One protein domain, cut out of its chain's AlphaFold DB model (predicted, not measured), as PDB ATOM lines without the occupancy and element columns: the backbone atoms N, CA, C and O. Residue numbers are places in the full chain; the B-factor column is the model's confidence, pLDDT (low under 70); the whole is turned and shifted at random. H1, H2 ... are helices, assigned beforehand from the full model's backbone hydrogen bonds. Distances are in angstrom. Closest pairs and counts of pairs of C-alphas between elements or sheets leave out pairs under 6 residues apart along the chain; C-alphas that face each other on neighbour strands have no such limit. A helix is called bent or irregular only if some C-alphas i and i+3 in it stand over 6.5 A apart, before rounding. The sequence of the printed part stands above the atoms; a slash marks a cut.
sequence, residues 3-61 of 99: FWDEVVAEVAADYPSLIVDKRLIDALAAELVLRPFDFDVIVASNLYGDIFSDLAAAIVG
ATOM      1  N   PHE A   3     -34.047 -34.052 -54.628       95.38
ATOM      2  CA  PHE A   3     -34.269 -35.500 -54.592       95.38
ATOM      3  C   PHE A   3     -34.067 -36.109 -53.194       95.38
ATOM      4  O   PHE A   3     -34.863 -36.925 -52.753       95.38
ATOM      5  N   TRP A   4     -33.033 -35.675 -52.466       95.81
ATOM      6  CA  TRP A   4     -32.800 -36.113 -51.084       95.81
ATOM      7  C   TRP A   4     -33.976 -35.756 -50.173       95.81
ATOM      8  O   TRP A   4     -34.433 -36.583 -49.394       95.81
ATOM      9  N   ASP A   5     -34.482 -34.528 -50.302       95.31
ATOM     10  CA  ASP A   5     -35.608 -34.046 -49.504       95.31
ATOM     11  C   ASP A   5     -36.882 -34.872 -49.790       95.31
ATOM     12  O   ASP A   5     -37.641 -35.158 -48.868       95.31
ATOM     13  N   GLU A   6     -37.099 -35.272 -51.049       97.25
ATOM     14  CA  GLU A   6     -38.218 -36.128 -51.469       97.25
ATOM     15  C   GLU A   6     -38.103 -37.545 -50.874       97.25
ATOM     16  O   GLU A   6     -39.057 -38.020 -50.260       97.25
ATOM     17  N   VAL A   7     -36.926 -38.180 -50.957       97.44
ATOM     18  CA  VAL A   7     -36.687 -39.528 -50.400       97.44
ATOM     19  C   VAL A   7     -36.822 -39.550 -48.875       97.44
ATOM     20  O   VAL A   7     -37.441 -40.455 -48.323       97.44
ATOM     21  N   VAL A   8     -36.273 -38.552 -48.172       96.94
ATOM     22  CA  VAL A   8     -36.402 -38.471 -46.708       96.94
ATOM     23  C   VAL A   8     -37.867 -38.315 -46.299       96.94
ATOM     24  O   VAL A   8     -38.289 -38.952 -45.340       96.94
ATOM     25  N   ALA A   9     -38.648 -37.506 -47.022       95.88
ATOM     26  CA  ALA A   9     -40.070 -37.335 -46.739       95.88
ATOM     27  C   ALA A   9     -40.875 -38.625 -46.968       95.88
ATOM     28  O   ALA A   9     -41.762 -38.930 -46.172       95.88
ATOM     29  N   GLU A  10     -40.553 -39.384 -48.020       97.69
ATOM     30  CA  GLU A  10     -41.164 -40.688 -48.297       97.69
ATOM     31  C   GLU A  10     -40.884 -41.683 -47.164       97.69
ATOM     32  O   GLU A  10     -41.819 -42.227 -46.587       97.69
ATOM     33  N   VAL A  11     -39.614 -41.851 -46.775       97.44
ATOM     34  CA  VAL A  11     -39.231 -42.778 -45.697       97.44
ATOM     35  C   VAL A  11     -39.788 -42.330 -44.342       97.44
ATOM     36  O   VAL A  11     -40.242 -43.159 -43.561       97.44
ATOM     37  N   ALA A  12     -39.798 -41.027 -44.045       97.31
ATOM     38  CA  ALA A  12     -40.309 -40.504 -42.776       97.31
ATOM     39  C   ALA A  12     -41.811 -40.773 -42.573       97.31
ATOM     40  O   ALA A  12     -42.259 -40.858 -41.429       97.31
ATOM     41  N   ALA A  13     -42.584 -40.944 -43.653       97.25
ATOM     42  CA  ALA A  13     -44.000 -41.291 -43.568       97.25
ATOM     43  C   ALA A  13     -44.240 -42.646 -42.871       97.25
ATOM     44  O   ALA A  13     -45.270 -42.816 -42.214       97.25
ATOM     45  N   ASP A  14     -43.270 -43.565 -42.936       98.25
ATOM     46  CA  ASP A  14     -43.325 -44.866 -42.258       98.25
ATOM     47  C   ASP A  14     -43.015 -44.773 -40.749       98.25
ATOM     48  O   ASP A  14     -43.268 -45.718 -39.998       98.25
ATOM     49  N   TYR A  15     -42.509 -43.626 -40.274       97.50
ATOM     50  CA  TYR A  15     -42.085 -43.404 -38.887       97.50
ATOM     51  C   TYR A  15     -42.749 -42.155 -38.269       97.50
ATOM     52  O   TYR A  15     -42.061 -41.208 -37.883       97.50
ATOM     53  N   PRO A  16     -44.086 -42.138 -38.096       95.56
ATOM     54  CA  PRO A  16     -44.842 -40.939 -37.708       95.56
ATOM     55  C   PRO A  16     -44.541 -40.411 -36.297       95.56
ATOM     56  O   PRO A  16     -44.943 -39.300 -35.958       95.56
ATOM     57  N   SER A  17     -43.870 -41.196 -35.451       97.12
ATOM     58  CA  SER A  17     -43.432 -40.765 -34.121       97.12
ATOM     59  C   SER A  17     -42.138 -39.945 -34.136       97.12
ATOM     60  O   SER A  17     -41.788 -39.375 -33.106       97.12
ATOM     61  N   LEU A  18     -41.401 -39.924 -35.253       96.25
ATOM     62  CA  LEU A  18     -40.148 -39.181 -35.369       96.25
ATOM     63  C   LEU A  18     -40.418 -37.724 -35.755       96.25
ATOM     64  O   LEU A  18     -41.213 -37.432 -36.647       96.25
ATOM     65  N   ILE A  19     -39.701 -36.808 -35.109       96.19
ATOM     66  CA  ILE A  19     -39.626 -35.411 -35.539       96.19
ATOM     67  C   ILE A  19     -38.476 -35.320 -36.539       96.19
ATOM     68  O   ILE A  19     -37.326 -35.568 -36.181       96.19
ATOM     69  N   VAL A  20     -38.787 -34.987 -37.792       96.50
ATOM     70  CA  VAL A  20     -37.795 -34.883 -38.868       96.50
ATOM     71  C   VAL A  20     -37.716 -33.444 -39.348       96.50
ATOM     72  O   VAL A  20     -38.690 -32.878 -39.841       96.50
ATOM     73  N   ASP A  21     -36.524 -32.874 -39.225       95.25
ATOM     74  CA  ASP A  21     -36.225 -31.490 -39.553       95.25
ATOM     75  C   ASP A  21     -35.180 -31.408 -40.667       95.25
ATOM     76  O   ASP A  21     -34.204 -32.158 -40.691       95.25
ATOM     77  N   LYS A  22     -35.345 -30.443 -41.577       95.69
ATOM     78  CA  LYS A  22     -34.350 -30.150 -42.615       95.69
ATOM     79  C   LYS A  22     -33.518 -28.933 -42.231       95.69
ATOM     80  O   LYS A  22     -34.060 -27.908 -41.811       95.69
ATOM     81  N   ARG A  23     -32.207 -29.018 -42.456       96.31
ATOM     82  CA  ARG A  23     -31.268 -27.895 -42.349       96.31
ATOM     83  C   ARG A  23     -30.459 -27.754 -43.635       96.31
ATOM     84  O   ARG A  23     -30.202 -28.734 -44.333       96.31
ATOM     85  N   LEU A  24     -30.085 -26.518 -43.955       96.69
ATOM     86  CA  LEU A  24     -29.022 -26.265 -44.925       96.69
ATOM     87  C   LEU A  24     -27.673 -26.574 -44.269       96.69
ATOM     88  O   LEU A  24     -27.552 -26.516 -43.048       96.69
ATOM     89  N   ILE A  25     -26.675 -26.936 -45.076       96.38
ATOM     90  CA  ILE A  25     -25.380 -27.404 -44.568       96.38
ATOM     91  C   ILE A  25     -24.648 -26.341 -43.741       96.38
ATOM     92  O   ILE A  25     -24.119 -26.636 -42.674       96.38
ATOM     93  N   ASP A  26     -24.650 -25.106 -44.224       97.50
ATOM     94  CA  ASP A  26     -24.059 -23.944 -43.568       97.50
ATOM     95  C   ASP A  26     -24.742 -23.635 -42.232       97.50
ATOM     96  O   ASP A  26     -24.070 -23.440 -41.218       97.50
ATOM     97  N   ALA A  27     -26.075 -23.662 -42.216       97.56
ATOM     98  CA  ALA A  27     -26.856 -23.503 -41.000       97.56
ATOM     99  C   ALA A  27     -26.545 -24.622 -39.998       97.56
ATOM    100  O   ALA A  27     -26.228 -24.328 -38.852       97.56
ATOM    101  N   LEU A  28     -26.549 -25.889 -40.426       97.50
ATOM    102  CA  LEU A  28     -26.252 -27.019 -39.544       97.50
ATOM    103  C   LEU A  28     -24.833 -26.938 -38.960       97.50
ATOM    104  O   LEU A  28     -24.656 -27.185 -37.771       97.50
ATOM    105  N   ALA A  29     -23.837 -26.523 -39.749       97.88
ATOM    106  CA  ALA A  29     -22.478 -26.308 -39.252       97.88
ATOM    107  C   ALA A  29     -22.434 -25.242 -38.142       97.88
ATOM    108  O   ALA A  29     -21.814 -25.454 -37.101       97.88
ATOM    109  N   ALA A  30     -23.117 -24.108 -38.336       98.06
ATOM    110  CA  ALA A  30     -23.196 -23.059 -37.322       98.06
ATOM    111  C   ALA A  30     -23.958 -23.525 -36.068       98.06
ATOM    112  O   ALA A  30     -23.550 -23.237 -34.942       98.06
ATOM    113  N   GLU A  31     -25.054 -24.260 -36.248       97.50
ATOM    114  CA  GLU A  31     -25.879 -24.762 -35.151       97.50
ATOM    115  C   GLU A  31     -25.158 -25.827 -34.323       97.50
ATOM    116  O   GLU A  31     -25.259 -25.789 -33.101       97.50
ATOM    117  N   LEU A  32     -24.374 -26.713 -34.939       97.31
ATOM    118  CA  LEU A  32     -23.549 -27.676 -34.205       97.31
ATOM    119  C   LEU A  32     -22.585 -26.976 -33.239       97.31
ATOM    120  O   LEU A  32     -22.402 -27.434 -32.118       97.31
ATOM    121  N   VAL A  33     -22.019 -25.830 -33.624       96.94
ATOM    122  CA  VAL A  33     -21.134 -25.049 -32.743       96.94
ATOM    123  C   VAL A  33     -21.918 -24.314 -31.652       96.94
ATOM    124  O   VAL A  33     -21.507 -24.299 -30.493       96.94
ATOM    125  N   LEU A  34     -23.030 -23.669 -32.012       97.94
ATOM    126  CA  LEU A  34     -23.766 -22.780 -31.106       97.94
ATOM    127  C   LEU A  34     -24.692 -23.525 -30.136       97.94
ATOM    128  O   LEU A  34     -24.940 -23.044 -29.031       97.94
ATOM    129  N   ARG A  35     -25.241 -24.660 -30.569       97.44
ATOM    130  CA  ARG A  35     -26.291 -25.418 -29.878       97.44
ATOM    131  C   ARG A  35     -26.178 -26.930 -30.152       97.44
ATOM    132  O   ARG A  35     -27.131 -27.539 -30.633       97.44
ATOM    133  N   PRO A  36     -25.040 -27.569 -29.821       95.94
ATOM    134  CA  PRO A  36     -24.803 -28.985 -30.129       95.94
ATOM    135  C   PRO A  36     -25.823 -29.940 -29.494       95.94
ATOM    136  O   PRO A  36     -26.084 -31.005 -30.038       95.94
ATOM    137  N   PHE A  37     -26.414 -29.556 -28.358       96.56
ATOM    138  CA  PHE A  37     -27.368 -30.382 -27.610       96.56
ATOM    139  C   PHE A  37     -28.784 -30.406 -28.206       96.56
ATOM    140  O   PHE A  37     -29.626 -31.153 -27.716       96.56
ATOM    141  N   ASP A  38     -29.053 -29.612 -29.247       96.12
ATOM    142  CA  ASP A  38     -30.345 -29.617 -29.947       96.12
ATOM    143  C   ASP A  38     -30.495 -30.831 -30.887       96.12
ATOM    144  O   ASP A  38     -31.581 -31.066 -31.421       96.12
ATOM    145  N   PHE A  39     -29.418 -31.590 -31.122       96.25
ATOM    146  CA  PHE A  39     -29.366 -32.667 -32.108       96.25
ATOM    147  C   PHE A  39     -29.284 -34.049 -31.455       96.25
ATOM    148  O   PHE A  39     -28.514 -34.260 -30.524       96.25
ATOM    149  N   ASP A  40     -30.051 -34.994 -32.006       96.75
ATOM    150  CA  ASP A  40     -30.028 -36.413 -31.623       96.75
ATOM    151  C   ASP A  40     -29.427 -37.268 -32.753       96.75
ATOM    152  O   ASP A  40     -28.347 -37.839 -32.618       96.75
ATOM    153  N   VAL A  41     -30.067 -37.262 -33.929       97.19
ATOM    154  CA  VAL A  41     -29.594 -37.979 -35.124       97.19
ATOM    155  C   VAL A  41     -29.462 -37.021 -36.302       97.19
ATOM    156  O   VAL A  41     -30.396 -36.294 -36.638       97.19
ATOM    157  N   ILE A  42     -28.309 -37.063 -36.974       97.31
ATOM    158  CA  ILE A  42     -28.050 -36.326 -38.216       97.31
ATOM    159  C   ILE A  42     -27.857 -37.335 -39.347       97.31
ATOM    160  O   ILE A  42     -26.957 -38.171 -39.298       97.31
ATOM    161  N   VAL A  43     -28.684 -37.234 -40.390       97.12
ATOM    162  CA  VAL A  43     -28.547 -38.022 -41.622       97.12
ATOM    163  C   VAL A  43     -28.085 -37.096 -42.740       97.12
ATOM    164  O   VAL A  43     -28.735 -36.095 -43.044       97.12
ATOM    165  N   ALA A  44     -26.952 -37.426 -43.354       96.94
ATOM    166  CA  ALA A  44     -26.290 -36.588 -44.345       96.94
ATOM    167  C   ALA A  44     -25.796 -37.417 -45.540       96.94
ATOM    168  O   ALA A  44     -25.627 -38.632 -45.452       96.94
ATOM    169  N   SER A  45     -25.563 -36.751 -46.674       96.69
ATOM    170  CA  SER A  45     -24.873 -37.365 -47.814       96.69
ATOM    171  C   SER A  45     -23.405 -37.630 -47.469       96.69
ATOM    172  O   SER A  45     -22.892 -37.067 -46.509       96.69
ATOM    173  N   ASN A  46     -22.706 -38.431 -48.276       96.81
ATOM    174  CA  ASN A  46     -21.323 -38.837 -48.002       96.81
ATOM    175  C   ASN A  46     -20.383 -37.652 -47.675       96.81
ATOM    176  O   ASN A  46     -19.830 -37.607 -46.584       96.81
ATOM    177  N   LEU A  47     -20.305 -36.642 -48.552       96.38
ATOM    178  CA  LEU A  47     -19.461 -35.455 -48.335       96.38
ATOM    179  C   LEU A  47     -19.876 -34.631 -47.104       96.38
ATOM    180  O   LEU A  47     -19.040 -34.056 -46.420       96.38
ATOM    181  N   TYR A  48     -21.176 -34.510 -46.848       96.94
ATOM    182  CA  TYR A  48     -21.660 -33.691 -45.737       96.94
ATOM    183  C   TYR A  48     -21.495 -34.419 -44.401       96.94
ATOM    184  O   TYR A  48     -21.153 -33.792 -43.407       96.94
ATOM    185  N   GLY A  49     -21.691 -35.738 -44.391       95.94
ATOM    186  CA  GLY A  49     -21.429 -36.601 -43.245       95.94
ATOM    187  C   GLY A  49     -19.959 -36.573 -42.841       95.94
ATOM    188  O   GLY A  49     -19.686 -36.421 -41.658       95.94
ATOM    189  N   ASP A  50     -19.045 -36.615 -43.813       95.19
ATOM    190  CA  ASP A  50     -17.600 -36.459 -43.599       95.19
ATOM    191  C   ASP A  50     -17.297 -35.167 -42.814       95.19
ATOM    192  O   ASP A  50     -16.854 -35.214 -41.667       95.19
ATOM    193  N   ILE A  51     -17.723 -34.015 -43.348       96.06
ATOM    194  CA  ILE A  51     -17.540 -32.697 -42.713       96.06
ATOM    195  C   ILE A  51     -18.169 -32.627 -41.312       96.06
ATOM    196  O   ILE A  51     -17.560 -32.108 -40.375       96.06
ATOM    197  N   PHE A  52     -19.410 -33.094 -41.157       96.44
ATOM    198  CA  PHE A  52     -20.120 -32.971 -39.885       96.44
ATOM    199  C   PHE A  52     -19.608 -33.930 -38.817       96.44
ATOM    200  O   PHE A  52     -19.649 -33.573 -37.640       96.44
ATOM    201  N   SER A  53     -19.122 -35.110 -39.197       94.94
ATOM    202  CA  SER A  53     -18.569 -36.077 -38.249       94.94
ATOM    203  C   SER A  53     -17.285 -35.558 -37.596       94.94
ATOM    204  O   SER A  53     -17.171 -35.610 -36.369       94.94
ATOM    205  N   ASP A  54     -16.400 -34.927 -38.371       94.00
ATOM    206  CA  ASP A  54     -15.201 -34.256 -37.857       94.00
ATOM    207  C   ASP A  54     -15.547 -33.045 -36.984       94.00
ATOM    208  O   ASP A  54     -14.985 -32.868 -35.898       94.00
ATOM    209  N   LEU A  55     -16.505 -32.219 -37.420       95.69
ATOM    210  CA  LEU A  55     -16.963 -31.071 -36.639       95.69
ATOM    211  C   LEU A  55     -17.546 -31.512 -35.288       95.69
ATOM    212  O   LEU A  55     -17.205 -30.937 -34.253       95.69
ATOM    213  N   ALA A  56     -18.386 -32.549 -35.282       94.31
ATOM    214  CA  ALA A  56     -18.956 -33.108 -34.063       94.31
ATOM    215  C   ALA A  56     -17.864 -33.670 -33.138       94.31
ATOM    216  O   ALA A  56     -17.867 -33.378 -31.941       94.31
ATOM    217  N   ALA A  57     -16.888 -34.402 -33.681       93.19
ATOM    218  CA  ALA A  57     -15.769 -34.922 -32.902       93.19
ATOM    219  C   ALA A  57     -14.927 -33.800 -32.266       93.19
ATOM    220  O   ALA A  57     -14.547 -33.887 -31.094       93.19
ATOM    221  N   ALA A  58     -14.691 -32.709 -33.001       93.44
ATOM    222  CA  ALA A  58     -14.002 -31.530 -32.486       93.44
ATOM    223  C   ALA A  58     -14.783 -30.841 -31.351       93.44
ATOM    224  O   ALA A  58     -14.179 -30.448 -30.355       93.44
ATOM    225  N   ILE A  59     -16.113 -30.737 -31.463       93.62
ATOM    226  CA  ILE A  59     -16.980 -30.162 -30.418       93.62
ATOM    227  C   ILE A  59     -16.946 -31.006 -29.136       93.62
ATOM    228  O   ILE A  59     -16.891 -30.453 -28.038       93.62
ATOM    229  N   VAL A  60     -16.955 -32.336 -29.263       90.50
ATOM    230  CA  VAL A  60     -16.909 -33.260 -28.112       90.50
ATOM    231  C   VAL A  60     -15.509 -33.318 -27.478       90.50
ATOM    232  O   VAL A  60     -15.369 -33.687 -26.313       90.50
ATOM    233  N   GLY A  61     -14.478 -32.879 -28.204       88.88
ATOM    234  CA  GLY A  61     -13.171 -32.525 -27.649       88.88
ATOM    235  C   GLY A  61     -11.972 -33.054 -28.433       88.88
ATOM    236  O   GLY A  61     -10.874 -32.523 -28.273       88.88
TER     237      GLY A  61
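Overview. This is residues 3 to 61 of the 99 residues of the protein "Unannotated protein" of freshwater metagenome (UniProt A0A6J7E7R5). Two helices, H2 and H3, stand side by side and run the same way, and the stretch between them folds back to bring the backbone from the last residue of H2 to the first of H3. H1 is set off from this pair at the other end of the long axis, joined to it by a long stretch without a named element, of which residues 13 to 19 stick out. The printed part has 59 residues with three named helices, in the order H1, H2, H3, and no named strand; its class is all helix. It is only just compact, close to loose, with a radius of gyration of the C-alphas of 12.4 A, and its outline is elongated, spanning 36 by 23 by 16 A.

Along the chain. H1 takes residues 3 to 12 and measures 14.2 A from first to last C-alpha; it begins with C-alpha 3 at (-34.269, -35.500, -54.592). Residues 13 to 24 hold no named element. H2 takes residues 25 to 34 and measures 14.3 A, with C-alpha 25 at (-25.380, -27.404, -44.568). H3, the longest helix by residues, takes residues 46 to 60 and measures 21.1 A, ending with C-alpha 60 at (-16.909, -33.260, -28.112).

Arrangement. H1 touches no helix: it is apart from H2 and apart from H3. H2 and H3 touch, with 7 pairs of C-alphas within 8 A. Their closest C-alphas, those of Val 33 and Ile 59, are 7.0 A apart. Their centres are 10.8 A apart. Their lines stand at a shallow tilt of 8 degrees, and they run the same way. In H1 and H3 every O i to N i+4 pair of the backbone is within hydrogen-bond range; in H2 it is 5 of 6. No helix is bent or irregular.

Size, cuts and confidence. The two C-alphas farthest apart in the domain, those of Ala 13 and Gly 61, are 35.8 A apart, and the first and last printed C-alphas, those of Phe 3 and Gly 61, are 34.3 A apart. The printed part has no cut. Both links are long: 12 residues lie between H1 and H2, and 11 between H2 and H3. Residues 13 to 19, in the first of these links, stand free. The C-alphas of residues 13 to 24 lie 7 to 19 A from the mean of all C-alphas. The mean pLDDT of the printed part is 96.2, and no printed residue of this predicted model is under 70.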